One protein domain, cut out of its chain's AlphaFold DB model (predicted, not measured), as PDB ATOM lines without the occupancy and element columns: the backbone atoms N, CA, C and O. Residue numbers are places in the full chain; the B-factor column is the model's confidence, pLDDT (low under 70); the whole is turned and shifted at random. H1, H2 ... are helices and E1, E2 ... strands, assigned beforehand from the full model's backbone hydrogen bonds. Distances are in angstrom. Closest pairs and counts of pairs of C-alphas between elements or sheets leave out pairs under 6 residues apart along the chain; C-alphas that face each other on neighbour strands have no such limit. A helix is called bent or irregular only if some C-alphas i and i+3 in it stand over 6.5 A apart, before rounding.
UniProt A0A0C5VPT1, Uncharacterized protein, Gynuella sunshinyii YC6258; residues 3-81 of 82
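What this domain is: This is residues 3 to 81 of the 82 residues of an uncharacterized protein of Gynuella sunshinyii YC6258 (UniProt A0A0C5VPT1). A single six-stranded sheet forms a twisted wall, and one long, kinked helix, H1, lies across one face of it while the other face has no named helix. Two three-stranded meanders, E1 E2 E3 and E4 E5 E6, are joined side by side through E1 and E4. The printed part has 79 residues, with the elements in the order E1 E2 E3 E4 E5 E6 H1. The sheet's order is E3 E2 E1 E4 E5 E6, all antiparallel, and the class is mixed, helices and strands. The whole is compact, with a radius of gyration of the C-alphas of 12.3 A and spans of 40 by 27 by 21 A.

Where its parts are: E1, residues 3 to 6, begins at C-alpha 3 (14.263, 17.177, -4.233). E2 is residues 11 to 14 and E3 is residues 17 to 19. E4, residues 32 to 38, is the longest strand at 17.8 A. E5, residues 43 to 48, measures 16.8 A, and E6 is residues 55 to 58. H1, residues 59 to 79, measures 26.1 A and ends at C-alpha 79 (15.757, 26.239, -20.335). H1 is irregular: C-alphas 65 and 68 are 8.3 A apart, and it has a kink of 77 degrees near residue 66.

How they stand to each other: E1 and E2 form a hairpin, with N 4 and O 13 2.8 A apart. E2 and E3 form another, at 127 degrees between their directions, with N 19 and O 12 2.8 A apart. E1 is also the antiparallel neighbour of E4, with N 5 and O 35 2.9 A apart; E1 E2 E3 E4 is a Greek key, a meander whose next strand returns beside its first. E4 and E5 are a hairpin at 168 degrees, with N 45 and O 36 2.8 A apart. E5 and E6 are a hairpin too, with N 44 and O 57 2.8 A apart. From edge to edge the strands' lines turn by 91 degrees. H1 is on the sheet, two layers in all, at a height over the sheet of 9.8 A. It runs across the strands, at 86 degrees to E5 on the local plane. It lies over E2 and E5, and only just over E1 and E4, with 3 C-alphas on each. Its closest C-alphas to E5 are those of Leu 59 and Ile 43, 6.6 A apart, and to E3 those of Val 76 and Val 19, also 6.6 A apart. In H1, 14 of 17 O i to N i+4 pairs are within hydrogen-bond range.

The domain as a whole: The two farthest C-alphas, of Asn 51 and Ala 81, are 41.7 A apart. The printed part has no cut. The link from E3 to E4, residues 20 to 31, is long. Mean pLDDT of the printed part is 71.2; residues 3 to 30 and 76 to 81 are under 70.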
ATOM      1  N   ILE A   3      14.162  15.723  -4.348       62.09
ATOM      2  CA  ILE A   3      14.263  17.177  -4.233       62.09
ATOM      3  C   ILE A   3      14.930  17.489  -2.901       62.09
ATOM      4  O   ILE A   3      14.557  16.927  -1.879       62.09
ATOM      5  N   THR A   4      15.942  18.347  -2.896       63.09
ATOM      6  CA  THR A   4      16.585  18.871  -1.688       63.09
ATOM      7  C   THR A   4      16.809  20.364  -1.880       63.09
ATOM      8  O   THR A   4      17.627  20.769  -2.702       63.09
ATOM      9  N   ALA A   5      16.081  21.190  -1.137       63.16
ATOM     10  CA  ALA A   5      16.274  22.636  -1.113       63.16
ATOM     11  C   ALA A   5      16.939  23.030   0.212       63.16
ATOM     12  O   ALA A   5      16.440  22.662   1.275       63.16
ATOM     13  N   VAL A   6      18.062  23.755   0.149       58.69
ATOM     14  CA  VAL A   6      18.842  24.196   1.322       58.69
ATOM     15  C   VAL A   6      19.061  25.713   1.244       58.69
ATOM     16  O   VAL A   6      19.454  26.231   0.196       58.69
ATOM     17  N   THR A   7      18.798  26.449   2.330       58.69
ATOM     18  CA  THR A   7      18.976  27.924   2.388       58.69
ATOM     19  C   THR A   7      20.394  28.293   2.887       58.69
ATOM     20  O   THR A   7      21.139  27.413   3.301       58.69
ATOM     21  N   LYS A   8      20.974  29.505   2.792       39.66
ATOM     22  CA  LYS A   8      20.514  30.913   2.863       39.66
ATOM     23  C   LYS A   8      20.651  31.714   1.546       39.66
ATOM     24  O   LYS A   8      20.018  32.752   1.428       39.66
ATOM     25  N   ASP A   9      21.383  31.186   0.560       50.31
ATOM     26  CA  ASP A   9      21.631  31.780  -0.777       50.31
ATOM     27  C   ASP A   9      21.269  30.807  -1.934       50.31
ATOM     28  O   ASP A   9      21.771  30.903  -3.050       50.31
ATOM     29  N   GLN A  10      20.381  29.861  -1.613       60.00
ATOM     30  CA  GLN A  10      19.552  28.989  -2.460       60.00
ATOM     31  C   GLN A  10      20.234  28.171  -3.558       60.00
ATOM     32  O   GLN A  10      20.287  28.541  -4.727       60.00
ATOM     33  N   LEU A  11      20.634  26.962  -3.161       58.81
ATOM     34  CA  LEU A  11      20.904  25.859  -4.071       58.81
ATOM     35  C   LEU A  11      19.734  24.874  -3.990       58.81
ATOM     36  O   LEU A  11      19.515  24.242  -2.954       58.81
ATOM     37  N   ILE A  12      18.981  24.739  -5.077       64.44
ATOM     38  CA  ILE A  12      17.993  23.669  -5.225       64.44
ATOM     39  C   ILE A  12      18.724  22.502  -5.869       64.44
ATOM     40  O   ILE A  12      19.253  22.649  -6.964       64.44
ATOM     41  N   ILE A  13      18.792  21.358  -5.198       64.38
ATOM     42  CA  ILE A  13      19.401  20.141  -5.732       64.38
ATOM     43  C   ILE A  13      18.280  19.161  -6.035       64.38
ATOM     44  O   ILE A  13      17.571  18.727  -5.127       64.38
ATOM     45  N   ILE A  14      18.131  18.786  -7.301       66.56
ATOM     46  CA  ILE A  14      17.153  17.783  -7.721       66.56
ATOM     47  C   ILE A  14      17.895  16.655  -8.417       66.56
ATOM     48  O   ILE A  14      18.675  16.881  -9.337       66.56
ATOM     49  N   ASP A  15      17.735  15.442  -7.887       66.69
ATOM     50  CA  ASP A  15      18.477  14.245  -8.299       66.69
ATOM     51  C   ASP A  15      20.008  14.450  -8.319       66.69
ATOM     52  O   ASP A  15      20.729  13.911  -9.155       66.69
ATOM     53  N   GLY A  16      20.523  15.244  -7.372       61.78
ATOM     54  CA  GLY A  16      21.952  15.553  -7.261       61.78
ATOM     55  C   GLY A  16      22.442  16.660  -8.202       61.78
ATOM     56  O   GLY A  16      23.624  16.999  -8.159       61.78
ATOM     57  N   VAL A  17      21.557  17.249  -9.013       60.53
ATOM     58  CA  VAL A  17      21.879  18.349  -9.926       60.53
ATOM     59  C   VAL A  17      21.391  19.676  -9.340       60.53
ATOM     60  O   VAL A  17      20.201  19.809  -9.048       60.53
ATOM     61  N   PRO A  18      22.273  20.672  -9.158       63.81
ATOM     62  CA  PRO A  18      21.858  22.004  -8.752       63.81
ATOM     63  C   PRO A  18      21.112  22.727  -9.887       63.81
ATOM     64  O   PRO A  18      21.611  22.794 -11.010       63.81
ATOM     65  N   VAL A  19      19.939  23.292  -9.601       63.75
ATOM     66  CA  VAL A  19      19.115  24.065 -10.544       63.75
ATOM     67  C   VAL A  19      19.046  25.546 -10.148       63.75
ATOM     68  O   VAL A  19      18.623  25.869  -9.044       63.75
ATOM     69  N   GLY A  20      19.398  26.415 -11.109       57.62
ATOM     70  CA  GLY A  20      18.941  27.812 -11.242       57.62
ATOM     71  C   GLY A  20      19.597  28.890 -10.352       57.62
ATOM     72  O   GLY A  20      20.025  28.592  -9.246       57.62
ATOM     73  N   PRO A  21      19.702  30.152 -10.830       48.25
ATOM     74  CA  PRO A  21      20.364  31.259 -10.127       48.25
ATOM     75  C   PRO A  21      19.555  31.792  -8.918       48.25
ATOM     76  O   PRO A  21      18.338  31.618  -8.873       48.25
ATOM     77  N   PRO A  22      20.200  32.524  -7.983       46.59
ATOM     78  CA  PRO A  22      19.630  32.990  -6.701       46.59
ATOM     79  C   PRO A  22      18.393  33.912  -6.785       46.59
ATOM     80  O   PRO A  22      17.810  34.254  -5.756       46.59
ATOM     81  N   GLU A  23      17.972  34.327  -7.986       42.50
ATOM     82  CA  GLU A  23      16.800  35.193  -8.195       42.50
ATOM     83  C   GLU A  23      15.463  34.469  -7.984       42.50
ATOM     84  O   GLU A  23      14.454  35.111  -7.691       42.50
ATOM     85  N   CYS A  24      15.447  33.135  -8.041       44.53
ATOM     86  CA  CYS A  24      14.290  32.338  -7.639       44.53
ATOM     87  C   CYS A  24      14.363  32.054  -6.145       44.53
ATOM     88  O   CYS A  24      14.611  30.933  -5.722       44.53
ATOM     89  N   SER A  25      14.181  33.107  -5.349       46.25
ATOM     90  CA  SER A  25      14.133  33.015  -3.896       46.25
ATOM     91  C   SER A  25      12.868  32.265  -3.455       46.25
ATOM     92  O   SER A  25      11.795  32.851  -3.328       46.25
ATOM     93  N   PHE A  26      12.975  30.964  -3.198       56.56
ATOM     94  CA  PHE A  26      11.956  30.188  -2.506       56.56
ATOM     95  C   PHE A  26      11.818  30.698  -1.086       56.56
ATOM     96  O   PHE A  26      12.701  30.513  -0.247       56.56
ATOM     97  N   SER A  27      10.713  31.384  -0.820       56.19
ATOM     98  CA  SER A  27      10.374  31.760   0.538       56.19
ATOM     99  C   SER A  27       9.926  30.506   1.266       56.19
ATOM    100  O   SER A  27       8.780  30.082   1.143       56.19
ATOM    101  N   MET A  28      10.839  29.925   2.032       67.75
ATOM    102  CA  MET A  28      10.482  28.916   3.009       67.75
ATOM    103  C   MET A  28       9.483  29.537   4.011       67.75
ATOM    104  O   MET A  28       9.709  30.665   4.475       67.75
ATOM    105  N   PRO A  29       8.354  28.871   4.314       67.25
ATOM    106  CA  PRO A  29       7.469  29.257   5.404       67.25
ATOM    107  C   PRO A  29       8.251  29.494   6.701       67.25
ATOM    108  O   PRO A  29       9.294  28.886   6.944       67.25
ATOM    109  N   ALA A  30       7.765  30.425   7.527       65.94
ATOM    110  CA  ALA A  30       8.507  30.985   8.656       65.94
ATOM    111  C   ALA A  30       9.279  29.917   9.459       65.94
ATOM    112  O   ALA A  30       8.661  29.060  10.086       65.94
ATOM    113  N   GLY A  31      10.619  30.012   9.433       70.69
ATOM    114  CA  GLY A  31      11.621  29.257  10.208       70.69
ATOM    115  C   GLY A  31      12.015  27.863   9.690       70.69
ATOM    116  O   GLY A  31      12.785  27.167  10.353       70.69
ATOM    117  N   GLU A  32      11.537  27.475   8.509       80.31
ATOM    118  CA  GLU A  32      12.050  26.319   7.768       80.31
ATOM    119  C   GLU A  32      13.394  26.643   7.100       80.31
ATOM    120  O   GLU A  32      13.620  27.751   6.608       80.31
ATOM    121  N   TRP A  33      14.295  25.667   7.081       73.44
ATOM    122  CA  TRP A  33      15.672  25.815   6.610       73.44
ATOM    123  C   TRP A  33      16.024  24.928   5.434       73.44
ATOM    124  O   TRP A  33      16.765  25.361   4.543       73.44
ATOM    125  N   ALA A  34      15.497  23.708   5.441       76.75
ATOM    126  CA  ALA A  34      15.655  22.769   4.355       76.75
ATOM    127  C   ALA A  34      14.388  21.938   4.193       76.75
ATOM    128  O   ALA A  34      13.687  21.649   5.164       76.75
ATOM    129  N   VAL A  35      14.121  21.539   2.955       78.38
ATOM    130  CA  VAL A  35      13.098  20.545   2.638       78.38
ATOM    131  C   VAL A  35      13.694  19.493   1.717       78.38
ATOM    132  O   VAL A  35      14.334  19.814   0.710       78.38
ATOM    133  N   ARG A  36      13.487  18.224   2.068       80.62
ATOM    134  CA  ARG A  36      13.784  17.073   1.219       80.62
ATOM    135  C   ARG A  36      12.488  16.369   0.862       80.62
ATOM    136  O   ARG A  36      11.655  16.181   1.735       80.62
ATOM    137  N   PHE A  37      12.333  15.925  -0.379       81.19
ATOM    138  CA  PHE A  37      11.210  15.081  -0.774       81.19
ATOM    139  C   PHE A  37      11.664  13.963  -1.705       81.19
ATOM    140  O   PHE A  37      12.376  14.212  -2.681       81.19
ATOM    141  N   ASP A  38      11.258  12.735  -1.398       81.19
ATOM    142  CA  ASP A  38      11.481  11.556  -2.224       81.19
ATOM    143  C   ASP A  38      10.140  11.079  -2.796       81.19
ATOM    144  O   ASP A  38       9.275  10.559  -2.088       81.19
ATOM    145  N   THR A  39       9.977  11.279  -4.103       76.00
ATOM    146  CA  THR A  39       8.778  10.867  -4.857       76.00
ATOM    147  C   THR A  39       8.628   9.356  -4.983       76.00
ATOM    148  O   THR A  39       7.504   8.892  -5.158       76.00
ATOM    149  N   ASP A  40       9.712   8.584  -4.862       80.31
ATOM    150  CA  ASP A  40       9.654   7.125  -4.979       80.31
ATOM    151  C   ASP A  40       9.015   6.522  -3.719       80.31
ATOM    152  O   ASP A  40       8.290   5.528  -3.789       80.31
ATOM    153  N   THR A  41       9.245   7.152  -2.562       84.00
ATOM    154  CA  THR A  41       8.630   6.761  -1.284       84.00
ATOM    155  C   THR A  41       7.403   7.594  -0.913       84.00
ATOM    156  O   THR A  41       6.643   7.183  -0.040       84.00
ATOM    157  N   GLY A  42       7.205   8.759  -1.538       81.25
ATOM    158  CA  GLY A  42       6.156   9.723  -1.187       81.25
ATOM    159  C   GLY A  42       6.380  10.412   0.164       81.25
ATOM    160  O   GLY A  42       5.412  10.824   0.804       81.25
ATOM    161  N   ILE A  43       7.636  10.490   0.615       82.56
ATOM    162  CA  ILE A  43       8.014  10.976   1.949       82.56
ATOM    163  C   ILE A  43       8.938  12.175   1.793       82.56
ATOM    164  O   ILE A  43       9.940  12.111   1.077       82.56
ATOM    165  N   GLY A  44       8.624  13.246   2.513       83.94
ATOM    166  CA  GLY A  44       9.498  14.389   2.692       83.94
ATOM    167  C   GLY A  44       9.833  14.673   4.144       83.94
ATOM    168  O   GLY A  44       9.213  14.156   5.067       83.94
ATOM    169  N   GLU A  45      10.832  15.522   4.322       85.62
ATOM    170  CA  GLU A  45      11.338  15.987   5.605       85.62
ATOM    171  C   GLU A  45      11.537  17.498   5.539       85.62
ATOM    172  O   GLU A  45      12.120  18.010   4.580       85.62
ATOM    173  N   VAL A  46      11.065  18.196   6.565       85.94
ATOM    174  CA  VAL A  46      11.277  19.627   6.774       85.94
ATOM    175  C   VAL A  46      12.192  19.801   7.975       85.94
ATOM    176  O   VAL A  46      11.904  19.309   9.068       85.94
ATOM    177  N   GLU A  47      13.293  20.516   7.777       84.12
ATOM    178  CA  GLU A  47      14.201  20.908   8.847       84.12
ATOM    179  C   GLU A  47      13.926  22.352   9.263       84.12
ATOM    180  O   GLU A  47      13.880  23.253   8.420       84.12
ATOM    181  N   TYR A  48      13.791  22.582  10.568       84.25
ATOM    182  CA  TYR A  48      13.603  23.911  11.147       84.25
ATOM    183  C   TYR A  48      14.885  24.374  11.847       84.25
ATOM    184  O   TYR A  48      15.592  23.578  12.460       84.25
ATOM    185  N   LEU A  49      15.189  25.673  11.776       77.31
ATOM    186  CA  LEU A  49      16.332  26.260  12.503       77.31
ATOM    187  C   LEU A  49      16.000  26.683  13.934       77.31
ATOM    188  O   LEU A  49      16.899  27.048  14.694       77.31
ATOM    189  N   ASP A  50      14.716  26.719  14.276       81.56
ATOM    190  CA  ASP A  50      14.251  27.091  15.604       81.56
ATOM    191  C   ASP A  50      13.990  25.855  16.479       81.56
ATOM    192  O   ASP A  50      14.534  24.777  16.263       81.56
ATOM    193  N   ASN A  51      13.214  26.025  17.546       82.75
ATOM    194  CA  ASN A  51      12.936  24.979  18.522       82.75
ATOM    195  C   ASN A  51      11.860  23.973  18.075       82.75
ATOM    196  O   ASN A  51      11.486  23.108  18.874       82.75
ATOM    197  N   ARG A  52      11.332  24.083  16.851       86.50
ATOM    198  CA  ARG A  52      10.399  23.093  16.306       86.50
ATOM    199  C   ARG A  52      11.116  21.788  15.988       86.50
ATOM    200  O   ARG A  52      12.299  21.755  15.670       86.50
ATOM    201  N   GLN A  53      10.371  20.693  16.091       86.50
ATOM    202  CA  GLN A  53      10.858  19.393  15.648       86.50
ATOM    203  C   GLN A  53      10.771  19.308  14.129       86.50
ATOM    204  O   GLN A  53       9.807  19.801  13.546       86.50
ATOM    205  N   ASN A  54      11.754  18.646  13.519       87.94
ATOM    206  CA  ASN A  54      11.713  18.324  12.099       87.94
ATOM    207  C   ASN A  54      10.432  17.543  11.781       87.94
ATOM    208  O   ASN A  54      10.058  16.622  12.513       87.94
ATOM    209  N   GLU A  55       9.758  17.935  10.705       89.31
ATOM    210  CA  GLU A  55       8.470  17.371  10.304       89.31
ATOM    211  C   GLU A  55       8.683  16.367   9.173       89.31
ATOM    212  O   GLU A  55       9.432  16.632   8.234       89.31
ATOM    213  N   VAL A  56       8.010  15.218   9.248       90.00
ATOM    214  CA  VAL A  56       7.877  14.304   8.109       90.00
ATOM    215  C   VAL A  56       6.574  14.646   7.402       90.00
ATOM    216  O   VAL A  56       5.517  14.613   8.028       90.00
ATOM    217  N   ILE A  57       6.652  14.956   6.113       87.44
ATOM    218  CA  ILE A  57       5.514  15.383   5.294       87.44
ATOM    219  C   ILE A  57       5.216  14.368   4.191       87.44
ATOM    220  O   ILE A  57       6.117  13.706   3.671       87.44
ATOM    221  N   GLY A  58       3.940  14.238   3.835       87.31
ATOM    222  CA  GLY A  58       3.503  13.438   2.691       87.31
ATOM    223  C   GLY A  58       3.507  14.231   1.384       87.31
ATOM    224  O   GLY A  58       3.768  15.434   1.367       87.31
ATOM    225  N   LEU A  59       3.173  13.556   0.281       82.69
ATOM    226  CA  LEU A  59       3.064  14.181  -1.043       82.69
ATOM    227  C   LEU A  59       2.062  15.343  -1.073       82.69
ATOM    228  O   LEU A  59       2.382  16.392  -1.615       82.69
ATOM    229  N   GLU A  60       0.886  15.181  -0.463       86.06
ATOM    230  CA  GLU A  60      -0.157  16.217  -0.451       86.06
ATOM    231  C   GLU A  60       0.309  17.490   0.275       86.06
ATOM    232  O   GLU A  60       0.200  18.586  -0.272       86.06
ATOM    233  N   ASP A  61       0.909  17.347   1.464       85.19
ATOM    234  CA  ASP A  61       1.515  18.462   2.205       85.19
ATOM    235  C   ASP A  61       2.638  19.124   1.405       85.19
ATOM    236  O   ASP A  61       2.749  20.352   1.372       85.19
ATOM    237  N   PHE A  62       3.476  18.319   0.748       82.00
ATOM    238  CA  PHE A  62       4.569  18.832  -0.061       82.00
ATOM    239  C   PHE A  62       4.054  19.634  -1.259       82.00
ATOM    240  O   PHE A  62       4.507  20.752  -1.485       82.00
ATOM    241  N   GLU A  63       3.079  19.117  -2.003       78.00
ATOM    242  CA  GLU A  63       2.469  19.834  -3.122       78.00
ATOM    243  C   GLU A  63       1.777  21.110  -2.629       78.00
ATOM    244  O   GLU A  63       2.018  22.192  -3.166       78.00
ATOM    245  N   GLN A  64       0.998  21.043  -1.550       81.88
ATOM    246  CA  GLN A  64       0.304  22.214  -1.019       81.88
ATOM    247  C   GLN A  64       1.268  23.328  -0.583       81.88
ATOM    248  O   GLN A  64       1.007  24.504  -0.850       81.88
ATOM    249  N   ARG A  65       2.374  22.975   0.084       80.00
ATOM    250  CA  ARG A  65       3.346  23.938   0.630       80.00
ATOM    251  C   ARG A  65       4.401  24.371  -0.397       80.00
ATOM    252  O   ARG A  65       4.887  25.497  -0.322       80.00
ATOM    253  N   TYR A  66       4.732  23.512  -1.367       77.00
ATOM    254  CA  TYR A  66       5.920  23.651  -2.217       77.00
ATOM    255  C   TYR A  66       5.698  23.375  -3.716       77.00
ATOM    256  O   TYR A  66       6.676  23.211  -4.443       77.00
ATOM    257  N   THR A  67       4.464  23.400  -4.245       74.88
ATOM    258  CA  THR A  67       4.206  23.287  -5.708       74.88
ATOM    259  C   THR A  67       5.099  24.219  -6.547       74.88
ATOM    260  O   THR A  67       5.549  23.849  -7.632       74.88
ATOM    261  N   GLY A  68       5.417  25.416  -6.038       71.19
ATOM    262  CA  GLY A  68       6.311  26.361  -6.714       71.19
ATOM    263  C   GLY A  68       7.742  25.846  -6.926       71.19
ATOM    264  O   GLY A  68       8.352  26.194  -7.934       71.19
ATOM    265  N   LEU A  69       8.272  25.007  -6.022       72.81
ATOM    266  CA  LEU A  69       9.611  24.406  -6.156       72.81
ATOM    267  C   LEU A  69       9.669  23.453  -7.355       72.81
ATOM    268  O   LEU A  69      10.633  23.473  -8.117       72.81
ATOM    269  N   VAL A  70       8.616  22.653  -7.546       72.44
ATOM    270  CA  VAL A  70       8.503  21.716  -8.675       72.44
ATOM    271  C   VAL A  70       8.345  22.475  -9.994       72.44
ATOM    272  O   VAL A  70       9.061  22.199 -10.953       72.44
ATOM    273  N   ALA A  71       7.464  23.480 -10.030       74.44
ATOM    274  CA  ALA A  71       7.223  24.272 -11.236       74.44
ATOM    275  C   ALA A  71       8.487  25.003 -11.725       74.44
ATOM    276  O   ALA A  71       8.759  25.063 -12.925       74.44
ATOM    277  N   GLU A  72       9.279  25.543 -10.802       71.00
ATOM    278  CA  GLU A  72      10.526  26.221 -11.144       71.00
ATOM    279  C   GLU A  72      11.623  25.256 -11.583       71.00
ATOM    280  O   GLU A  72      12.340  25.544 -12.540       71.00
ATOM    281  N   HIS A  73      11.736  24.097 -10.932       70.75
ATOM    282  CA  HIS A  73      12.625  23.040 -11.401       70.75
ATOM    283  C   HIS A  73      12.336  22.679 -12.859       70.75
ATOM    284  O   HIS A  73      13.255  22.638 -13.678       70.75
ATOM    285  N   ASP A  74      11.062  22.474 -13.194       71.56
ATOM    286  CA  ASP A  74      10.651  22.120 -14.549       71.56
ATOM    287  C   ASP A  74      10.930  23.257 -15.542       71.56
ATOM    288  O   ASP A  74      11.399  23.001 -16.655       71.56
ATOM    289  N   ARG A  75      10.743  24.521 -15.132       71.19
ATOM    290  CA  ARG A  75      11.112  25.701 -15.930       71.19
ATOM    291  C   ARG A  75      12.613  25.742 -16.228       71.19
ATOM    292  O   ARG A  75      12.998  25.905 -17.385       71.19
ATOM    293  N   VAL A  76      13.464  25.593 -15.211       65.06
ATOM    294  CA  VAL A  76      14.930  25.618 -15.370       65.06
ATOM    295  C   VAL A  76      15.405  24.438 -16.214       65.06
ATOM    296  O   VAL A  76      16.239  24.613 -17.100       65.06
ATOM    297  N   LYS A  77      14.849  23.245 -15.993       67.06
ATOM    298  CA  LYS A  77      15.143  22.060 -16.803       67.06
ATOM    299  C   LYS A  77      14.769  22.264 -18.273       67.06
ATOM    300  O   LYS A  77      15.519  21.831 -19.142       67.06
ATOM    301  N   GLY A  78      13.654  22.945 -18.546       67.75
ATOM    302  CA  GLY A  78      13.255  23.338 -19.898       67.75
ATOM    303  C   GLY A  78      14.256  24.285 -20.564       67.75
ATOM    304  O   GLY A  78      14.623  24.062 -21.710       67.75
ATOM    305  N   LEU A  79      14.761  25.281 -19.831       65.38
ATOM    306  CA  LEU A  79      15.757  26.239 -20.335       65.38
ATOM    307  C   LEU A  79      17.139  25.623 -20.595       65.38
ATOM    308  O   LEU A  79      17.878  26.125 -21.431       65.38
ATOM    309  N   LEU A  80      17.515  24.571 -19.862       60.44
ATOM    310  CA  LEU A  80      18.788  23.859 -20.049       60.44
ATOM    311  C   LEU A  80      18.742  22.807 -21.172       60.44
ATOM    312  O   LEU A  80      19.779  22.239 -21.509       60.44
ATOM    313  N   ALA A  81      17.554  22.499 -21.694       59.53
ATOM    314  CA  ALA A  81      17.357  21.526 -22.767       59.53
ATOM    315  C   ALA A  81      17.380  22.152 -24.179       59.53
ATOM    316  O   ALA A  81      17.317  21.402 -25.157       59.53
TER     317      ALA A  81